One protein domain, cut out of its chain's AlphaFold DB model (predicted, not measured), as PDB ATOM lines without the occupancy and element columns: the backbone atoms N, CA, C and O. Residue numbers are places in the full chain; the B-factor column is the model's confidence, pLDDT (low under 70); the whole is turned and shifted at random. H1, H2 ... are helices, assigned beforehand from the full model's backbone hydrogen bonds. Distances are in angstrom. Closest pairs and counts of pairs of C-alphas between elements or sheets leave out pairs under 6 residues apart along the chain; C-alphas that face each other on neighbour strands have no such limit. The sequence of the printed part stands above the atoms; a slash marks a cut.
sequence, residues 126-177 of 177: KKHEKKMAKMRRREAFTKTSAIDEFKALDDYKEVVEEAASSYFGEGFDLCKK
ATOM      1  N   LYS A 126      -9.270  19.202 -36.237       97.19
ATOM      2  CA  LYS A 126      -9.370  18.237 -35.125       97.19
ATOM      3  C   LYS A 126      -9.507  16.795 -35.619       97.19
ATOM      4  O   LYS A 126      -8.902  15.869 -35.073       97.19
ATOM      5  N   LYS A 127     -10.293  16.572 -36.679       96.69
ATOM      6  CA  LYS A 127     -10.447  15.243 -37.294       96.69
ATOM      7  C   LYS A 127      -9.136  14.761 -37.915       96.69
ATOM      8  O   LYS A 127      -8.814  13.575 -37.801       96.69
ATOM      9  N   HIS A 128      -8.402  15.650 -38.576       95.06
ATOM     10  CA  HIS A 128      -7.114  15.334 -39.179       95.06
ATOM     11  C   HIS A 128      -6.061  15.013 -38.112       95.06
ATOM     12  O   HIS A 128      -5.422  13.963 -38.179       95.06
ATOM     13  N   GLU A 129      -5.970  15.827 -37.063       96.94
ATOM     14  CA  GLU A 129      -5.084  15.607 -35.923       96.94
ATOM     15  C   GLU A 129      -5.346  14.251 -35.252       96.94
ATOM     16  O   GLU A 129      -4.424  13.455 -35.061       96.94
ATOM     17  N   LYS A 130      -6.618  13.909 -34.997       96.56
ATOM     18  CA  LYS A 130      -6.996  12.603 -34.431       96.56
ATOM     19  C   LYS A 130      -6.563  11.433 -35.320       96.56
ATOM     20  O   LYS A 130      -6.122  10.399 -34.811       96.56
ATOM     21  N   LYS A 131      -6.682  11.568 -36.646       94.75
ATOM     22  CA  LYS A 131      -6.208  10.549 -37.598       94.75
ATOM     23  C   LYS A 131      -4.685  10.419 -37.562       94.75
ATOM     24  O   LYS A 131      -4.195   9.297 -37.478       94.75
ATOM     25  N   MET A 132      -3.957  11.536 -37.558       93.38
ATOM     26  CA  MET A 132      -2.492  11.548 -37.481       93.38
ATOM     27  C   MET A 132      -1.989  10.928 -36.176       93.38
ATOM     28  O   MET A 132      -1.105  10.074 -36.203       93.38
ATOM     29  N   ALA A 133      -2.608  11.259 -35.040       94.94
ATOM     30  CA  ALA A 133      -2.292  10.644 -33.754       94.94
ATOM     31  C   ALA A 133      -2.530   9.124 -33.769       94.94
ATOM     32  O   ALA A 133      -1.699   8.358 -33.283       94.94
ATOM     33  N   LYS A 134      -3.636   8.661 -34.371       95.06
ATOM     34  CA  LYS A 134      -3.930   7.226 -34.508       95.06
ATOM     35  C   LYS A 134      -2.907   6.509 -35.394       95.06
ATOM     36  O   LYS A 134      -2.498   5.404 -35.045       95.06
ATOM     37  N   MET A 135      -2.504   7.110 -36.515       92.31
ATOM     38  CA  MET A 135      -1.478   6.531 -37.389       92.31
ATOM     39  C   MET A 135      -0.126   6.452 -36.685       92.31
ATOM     40  O   MET A 135       0.453   5.375 -36.656       92.31
ATOM     41  N   ARG A 136       0.314   7.526 -36.018       92.75
ATOM     42  CA  ARG A 136       1.562   7.525 -35.238       92.75
ATOM     43  C   ARG A 136       1.576   6.453 -34.152       92.75
ATOM     44  O   ARG A 136       2.575   5.767 -33.992       92.75
ATOM     45  N   ARG A 137       0.463   6.264 -33.431       91.31
ATOM     46  CA  ARG A 137       0.346   5.192 -32.424       91.31
ATOM     47  C   ARG A 137       0.471   3.804 -33.044       91.31
ATOM     48  O   ARG A 137       1.139   2.956 -32.472       91.31
ATOM     49  N   ARG A 138      -0.162   3.573 -34.200       88.75
ATOM     50  CA  ARG A 138      -0.052   2.297 -34.922       88.75
ATOM     51  C   ARG A 138       1.363   2.057 -35.420       88.75
ATOM     52  O   ARG A 138       1.867   0.968 -35.225       88.75
ATOM     53  N   GLU A 139       1.990   3.069 -36.007       88.62
ATOM     54  CA  GLU A 139       3.364   2.987 -36.497       88.62
ATOM     55  C   GLU A 139       4.348   2.693 -35.359       88.62
ATOM     56  O   GLU A 139       5.183   1.800 -35.482       88.62
ATOM     57  N   ALA A 140       4.210   3.392 -34.227       88.38
ATOM     58  CA  ALA A 140       4.994   3.127 -33.028       88.38
ATOM     59  C   ALA A 140       4.772   1.694 -32.531       88.38
ATOM     60  O   ALA A 140       5.745   0.982 -32.328       88.38
ATOM     61  N   PHE A 141       3.514   1.250 -32.429       84.50
ATOM     62  CA  PHE A 141       3.177  -0.109 -32.006       84.50
ATOM     63  C   PHE A 141       3.757  -1.177 -32.943       84.50
ATOM     64  O   PHE A 141       4.325  -2.153 -32.475       84.50
ATOM     65  N   THR A 142       3.670  -0.991 -34.263       84.62
ATOM     66  CA  THR A 142       4.250  -1.935 -35.229       84.62
ATOM     67  C   THR A 142       5.771  -1.962 -35.159       84.62
ATOM     68  O   THR A 142       6.359  -3.027 -35.287       84.62
ATOM     69  N   LYS A 143       6.415  -0.812 -34.922       86.69
ATOM     70  CA  LYS A 143       7.872  -0.735 -34.767       86.69
ATOM     71  C   LYS A 143       8.326  -1.428 -33.488       86.69
ATOM     72  O   LYS A 143       9.277  -2.195 -33.538       86.69
ATOM     73  N   THR A 144       7.650  -1.189 -32.365       85.06
ATOM     74  CA  THR A 144       7.985  -1.855 -31.100       85.06
ATOM     75  C   THR A 144       7.701  -3.350 -31.170       85.06
ATOM     76  O   THR A 144       8.581  -4.119 -30.821       85.06
ATOM     77  N   SER A 145       6.551  -3.765 -31.720       87.25
ATOM     78  CA  SER A 145       6.217  -5.187 -31.911       87.25
ATOM     79  C   SER A 145       7.264  -5.891 -32.767       87.25
ATOM     80  O   SER A 145       7.783  -6.917 -32.359       87.25
ATOM     81  N   ALA A 146       7.651  -5.306 -33.906       82.25
ATOM     82  CA  ALA A 146       8.673  -5.890 -34.773       82.25
ATOM     83  C   ALA A 146      10.047  -5.992 -34.086       82.25
ATOM     84  O   ALA A 146      10.769  -6.962 -34.299       82.25
ATOM     85  N   ILE A 147      10.419  -5.009 -33.257       82.94
ATOM     86  CA  ILE A 147      11.661  -5.057 -32.472       82.94
ATOM     87  C   ILE A 147      11.588  -6.152 -31.405       82.94
ATOM     88  O   ILE A 147      12.563  -6.872 -31.212       82.94
ATOM     89  N   ASP A 148      10.462  -6.274 -30.709       86.06
ATOM     90  CA  ASP A 148      10.285  -7.262 -29.647       86.06
ATOM     91  C   ASP A 148      10.225  -8.684 -30.220       86.06
ATOM     92  O   ASP A 148      10.848  -9.591 -29.672       86.06
ATOM     93  N   GLU A 149       9.572  -8.867 -31.370       84.94
ATOM     94  CA  GLU A 149       9.589 -10.115 -32.140       84.94
ATOM     95  C   GLU A 149      11.008 -10.468 -32.597       84.94
ATOM     96  O   GLU A 149      11.442 -11.600 -32.410       84.94
ATOM     97  N   PHE A 150      11.769  -9.501 -33.126       78.50
ATOM     98  CA  PHE A 150      13.160  -9.721 -33.524       78.50
ATOM     99  C   PHE A 150      14.053 -10.107 -32.337       78.50
ATOM    100  O   PHE A 150      14.860 -11.023 -32.451       78.50
ATOM    101  N   LYS A 151      13.880  -9.461 -31.178       83.75
ATOM    102  CA  LYS A 151      14.606  -9.809 -29.944       83.75
ATOM    103  C   LYS A 151      14.240 -11.187 -29.393       83.75
ATOM    104  O   LYS A 151      15.024 -11.769 -28.649       83.75
ATOM    105  N   ALA A 152      13.038 -11.674 -29.692       84.81
ATOM    106  CA  ALA A 152      12.578 -12.984 -29.253       84.81
ATOM    107  C   ALA A 152      13.116 -14.134 -30.122       84.81
ATOM    108  O   ALA A 152      13.045 -15.279 -29.676       84.81
ATOM    109  N   LEU A 153      13.646 -13.846 -31.320       85.88
ATOM    110  CA  LEU A 153      14.266 -14.847 -32.193       85.88
ATOM    111  C   LEU A 153      15.502 -15.457 -31.529       85.88
ATOM    112  O   LEU A 153      16.311 -14.752 -30.924       85.88
ATOM    113  N   ASP A 154      15.661 -16.768 -31.679       84.19
ATOM    114  CA  ASP A 154      16.799 -17.482 -31.100       84.19
ATOM    115  C   ASP A 154      18.121 -17.066 -31.761       84.19
ATOM    116  O   ASP A 154      19.087 -16.828 -31.043       84.19
ATOM    117  N   ASP A 155      18.125 -16.797 -33.072       85.94
ATOM    118  CA  ASP A 155      19.276 -16.233 -33.796       85.94
ATOM    119  C   ASP A 155      19.771 -14.911 -33.177       85.94
ATOM    120  O   ASP A 155      20.968 -14.635 -33.129       85.94
ATOM    121  N   TYR A 156      18.856 -14.066 -32.684       84.44
ATOM    122  CA  TYR A 156      19.240 -12.818 -32.023       84.44
ATOM    123  C   TYR A 156      19.930 -13.088 -30.685       84.44
ATOM    124  O   TYR A 156      20.930 -12.440 -30.376       84.44
ATOM    125  N   LYS A 157      19.418 -14.042 -29.896       84.44
ATOM    126  CA  LYS A 157      20.056 -14.443 -28.635       84.44
ATOM    127  C   LYS A 157      21.437 -15.029 -28.891       84.44
ATOM    128  O   LYS A 157      22.375 -14.613 -28.226       84.44
ATOM    129  N   GLU A 158      21.563 -15.905 -29.883       85.25
ATOM    130  CA  GLU A 158      22.830 -16.537 -30.259       85.25
ATOM    131  C   GLU A 158      23.884 -15.490 -30.640       85.25
ATOM    132  O   GLU A 158      24.970 -15.478 -30.067       85.25
ATOM    133  N   VAL A 159      23.544 -14.528 -31.507       86.94
ATOM    134  CA  VAL A 159      24.464 -13.440 -31.892       86.94
ATOM    135  C   VAL A 159      24.851 -12.563 -30.696       86.94
ATOM    136  O   VAL A 159      25.995 -12.116 -30.592       86.94
ATOM    137  N   VAL A 160      23.913 -12.288 -29.785       85.19
ATOM    138  CA  VAL A 160      24.195 -11.509 -28.571       85.19
ATOM    139  C   VAL A 160      25.101 -12.287 -27.611       85.19
ATOM    140  O   VAL A 160      26.020 -11.692 -27.052       85.19
ATOM    141  N   GLU A 161      24.883 -13.590 -27.431       84.62
ATOM    142  CA  GLU A 161      25.704 -14.467 -26.584       84.62
ATOM    143  C   GLU A 161      27.107 -14.682 -27.167       84.62
ATOM    144  O   GLU A 161      28.095 -14.631 -26.428       84.62
ATOM    145  N   GLU A 162      27.225 -14.835 -28.488       85.62
ATOM    146  CA  GLU A 162      28.504 -14.913 -29.199       85.62
ATOM    147  C   GLU A 162      29.297 -13.606 -29.033       85.62
ATOM    148  O   GLU A 162      30.465 -13.613 -28.627       85.62
ATOM    149  N   ALA A 163      28.649 -12.458 -29.262       85.25
ATOM    150  CA  ALA A 163      29.271 -11.152 -29.076       85.25
ATOM    151  C   ALA A 163      29.660 -10.891 -27.610       85.25
ATOM    152  O   ALA A 163      30.739 -10.354 -27.344       85.25
ATOM    153  N   ALA A 164      28.813 -11.278 -26.652       83.62
ATOM    154  CA  ALA A 164      29.103 -11.148 -25.227       83.62
ATOM    155  C   ALA A 164      30.286 -12.031 -24.814       83.62
ATOM    156  O   ALA A 164      31.174 -11.564 -24.102       83.62
ATOM    157  N   SER A 165      30.351 -13.264 -25.314       82.12
ATOM    158  CA  SER A 165      31.467 -14.178 -25.050       82.12
ATOM    159  C   SER A 165      32.788 -13.651 -25.618       82.12
ATOM    160  O   SER A 165      33.829 -13.766 -24.975       82.12
ATOM    161  N   SER A 166      32.755 -12.989 -26.779       85.31
ATOM    162  CA  SER A 166      33.934 -12.338 -27.372       85.31
ATOM    163  C   SER A 166      34.494 -11.198 -26.505       85.31
ATOM    164  O   SER A 166      35.708 -11.048 -26.378       85.31
ATOM    165  N   TYR A 167      33.623 -10.412 -25.862       83.25
ATOM    166  CA  TYR A 167      34.038  -9.280 -25.022       83.25
ATOM    167  C   TYR A 167      34.344  -9.650 -23.564       83.25
ATOM    168  O   TYR A 167      35.245  -9.059 -22.969       83.25
ATOM    169  N   PHE A 168      33.595 -10.584 -22.971       83.38
ATOM    170  CA  PHE A 168      33.669 -10.913 -21.540       83.38
ATOM    171  C   PHE A 168      34.336 -12.269 -21.243       83.38
ATOM    172  O   PHE A 168      34.592 -12.564 -20.075       83.38
ATOM    173  N   GLY A 169      34.672 -13.059 -22.271       75.44
ATOM    174  CA  GLY A 169      35.251 -14.402 -22.159       75.44
ATOM    175  C   GLY A 169      34.223 -15.526 -22.356       75.44
ATOM    176  O   GLY A 169      33.017 -15.310 -22.241       75.44
ATOM    177  N   GLU A 170      34.700 -16.739 -22.664       70.69
ATOM    178  CA  GLU A 170      33.851 -17.923 -22.876       70.69
ATOM    179  C   GLU A 170      32.960 -18.201 -21.650       70.69
ATOM    180  O   GLU A 170      33.453 -18.390 -20.537       70.69
ATOM    181  N   GLY A 171      31.638 -18.259 -21.863       64.69
ATOM    182  CA  GLY A 171      30.670 -18.680 -20.841       64.69
ATOM    183  C   GLY A 171      29.700 -17.609 -20.335       64.69
ATOM    184  O   GLY A 171      29.055 -17.834 -19.305       64.69
ATOM    185  N   PHE A 172      29.563 -16.471 -21.028       61.88
ATOM    186  CA  PHE A 172      28.551 -15.460 -20.704       61.88
ATOM    187  C   PHE A 172      27.154 -15.905 -21.173       61.88
ATOM    188  O   PHE A 172      26.656 -15.504 -22.219       61.88
ATOM    189  N   ASP A 173      26.545 -16.787 -20.385       66.31
ATOM    190  CA  ASP A 173      25.215 -17.351 -20.614       66.31
ATOM    191  C   ASP A 173      24.139 -16.405 -20.051       66.31
ATOM    192  O   ASP A 173      23.932 -16.323 -18.837       66.31
ATOM    193  N   LEU A 174      23.472 -15.659 -20.938       61.47
ATOM    194  CA  LEU A 174      22.388 -14.735 -20.580       61.47
ATOM    195  C   LEU A 174      21.095 -15.469 -20.175       61.47
ATOM    196  O   LEU A 174      20.187 -14.843 -19.625       61.47
ATOM    197  N   CYS A 175      21.005 -16.779 -20.425       61.19
ATOM    198  CA  CYS A 175      19.827 -17.602 -20.171       61.19
ATOM    199  C   CYS A 175      19.865 -18.361 -18.831       61.19
ATOM    200  O   CYS A 175      18.899 -19.059 -18.499       61.19
ATOM    201  N   LYS A 176      20.916 -18.206 -18.012       59.56
ATOM    202  CA  LYS A 176      20.942 -18.755 -16.646       59.56
ATOM    203  C   LYS A 176      20.047 -17.942 -15.705       59.56
ATOM    204  O   LYS A 176      20.381 -16.824 -15.321       59.56
ATOM    205  N   LYS A 177      18.905 -18.531 -15.343       48.53
ATOM    206  CA  LYS A 177      18.099 -18.143 -14.174       48.53
ATOM    207  C   LYS A 177      18.828 -18.429 -12.867       48.53
ATOM    208  O   LYS A 177      19.477 -19.495 -12.789       48.53
TER     209      LYS A 177
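Overview. This is residues 126 to 177 of the 177 residues of an uncharacterized protein of Actinidia rufa (UniProt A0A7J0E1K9). One long, straight helix, H1, sticks out as an arm with residues 126 to 150, and at its far end the chain turns a corner into a shorter helix, H2, so that the two make a wide-open L. After H2 an unnamed tail, residues 169 to 177, folds back towards the corner. The printed part has 52 residues with two named helices, H1 then H2 along the chain, and no named strand; the class is all helix. The whole is extended, with a radius of gyration of the C-alphas of 18.3 A, and the C-alphas span 58 by 19 by 18 A, the arm making most of the length.

Along the chain. Find C-alpha 126 at (-9.370, 18.237, -35.125); from there H1, residues 126 to 152, runs 38.6 A to C-alpha 152 at (12.578, -12.984, -29.253). Go on past Leu 153 to H2, residues 154 to 168, which covers 20.5 A and ends with C-alpha 168 at (33.669, -10.913, -21.540).

Arrangement. Start from H1 and look across its tight link of one residue to H2. The two helices are close but not clearly touching, with 2 pairs of C-alphas within 8 A; their closest C-alphas, those of Phe 150 and Tyr 156, are 7.0 A apart. Their lines stand at a steep tilt of 66 degrees, and they run the same way. Look along the backbones of H1 and H2: every O i to N i+4 pair is within hydrogen-bond range.

Size, cuts and confidence. The two C-alphas farthest apart are those of Lys 126 and Glu 170, at 57.7 A. The printed part has no cut, and Lys 177 is the chain's last residue. Look in the B-factor column for a mean pLDDT of the printed part of 83.4; it is under 70 at residues 171 to 177.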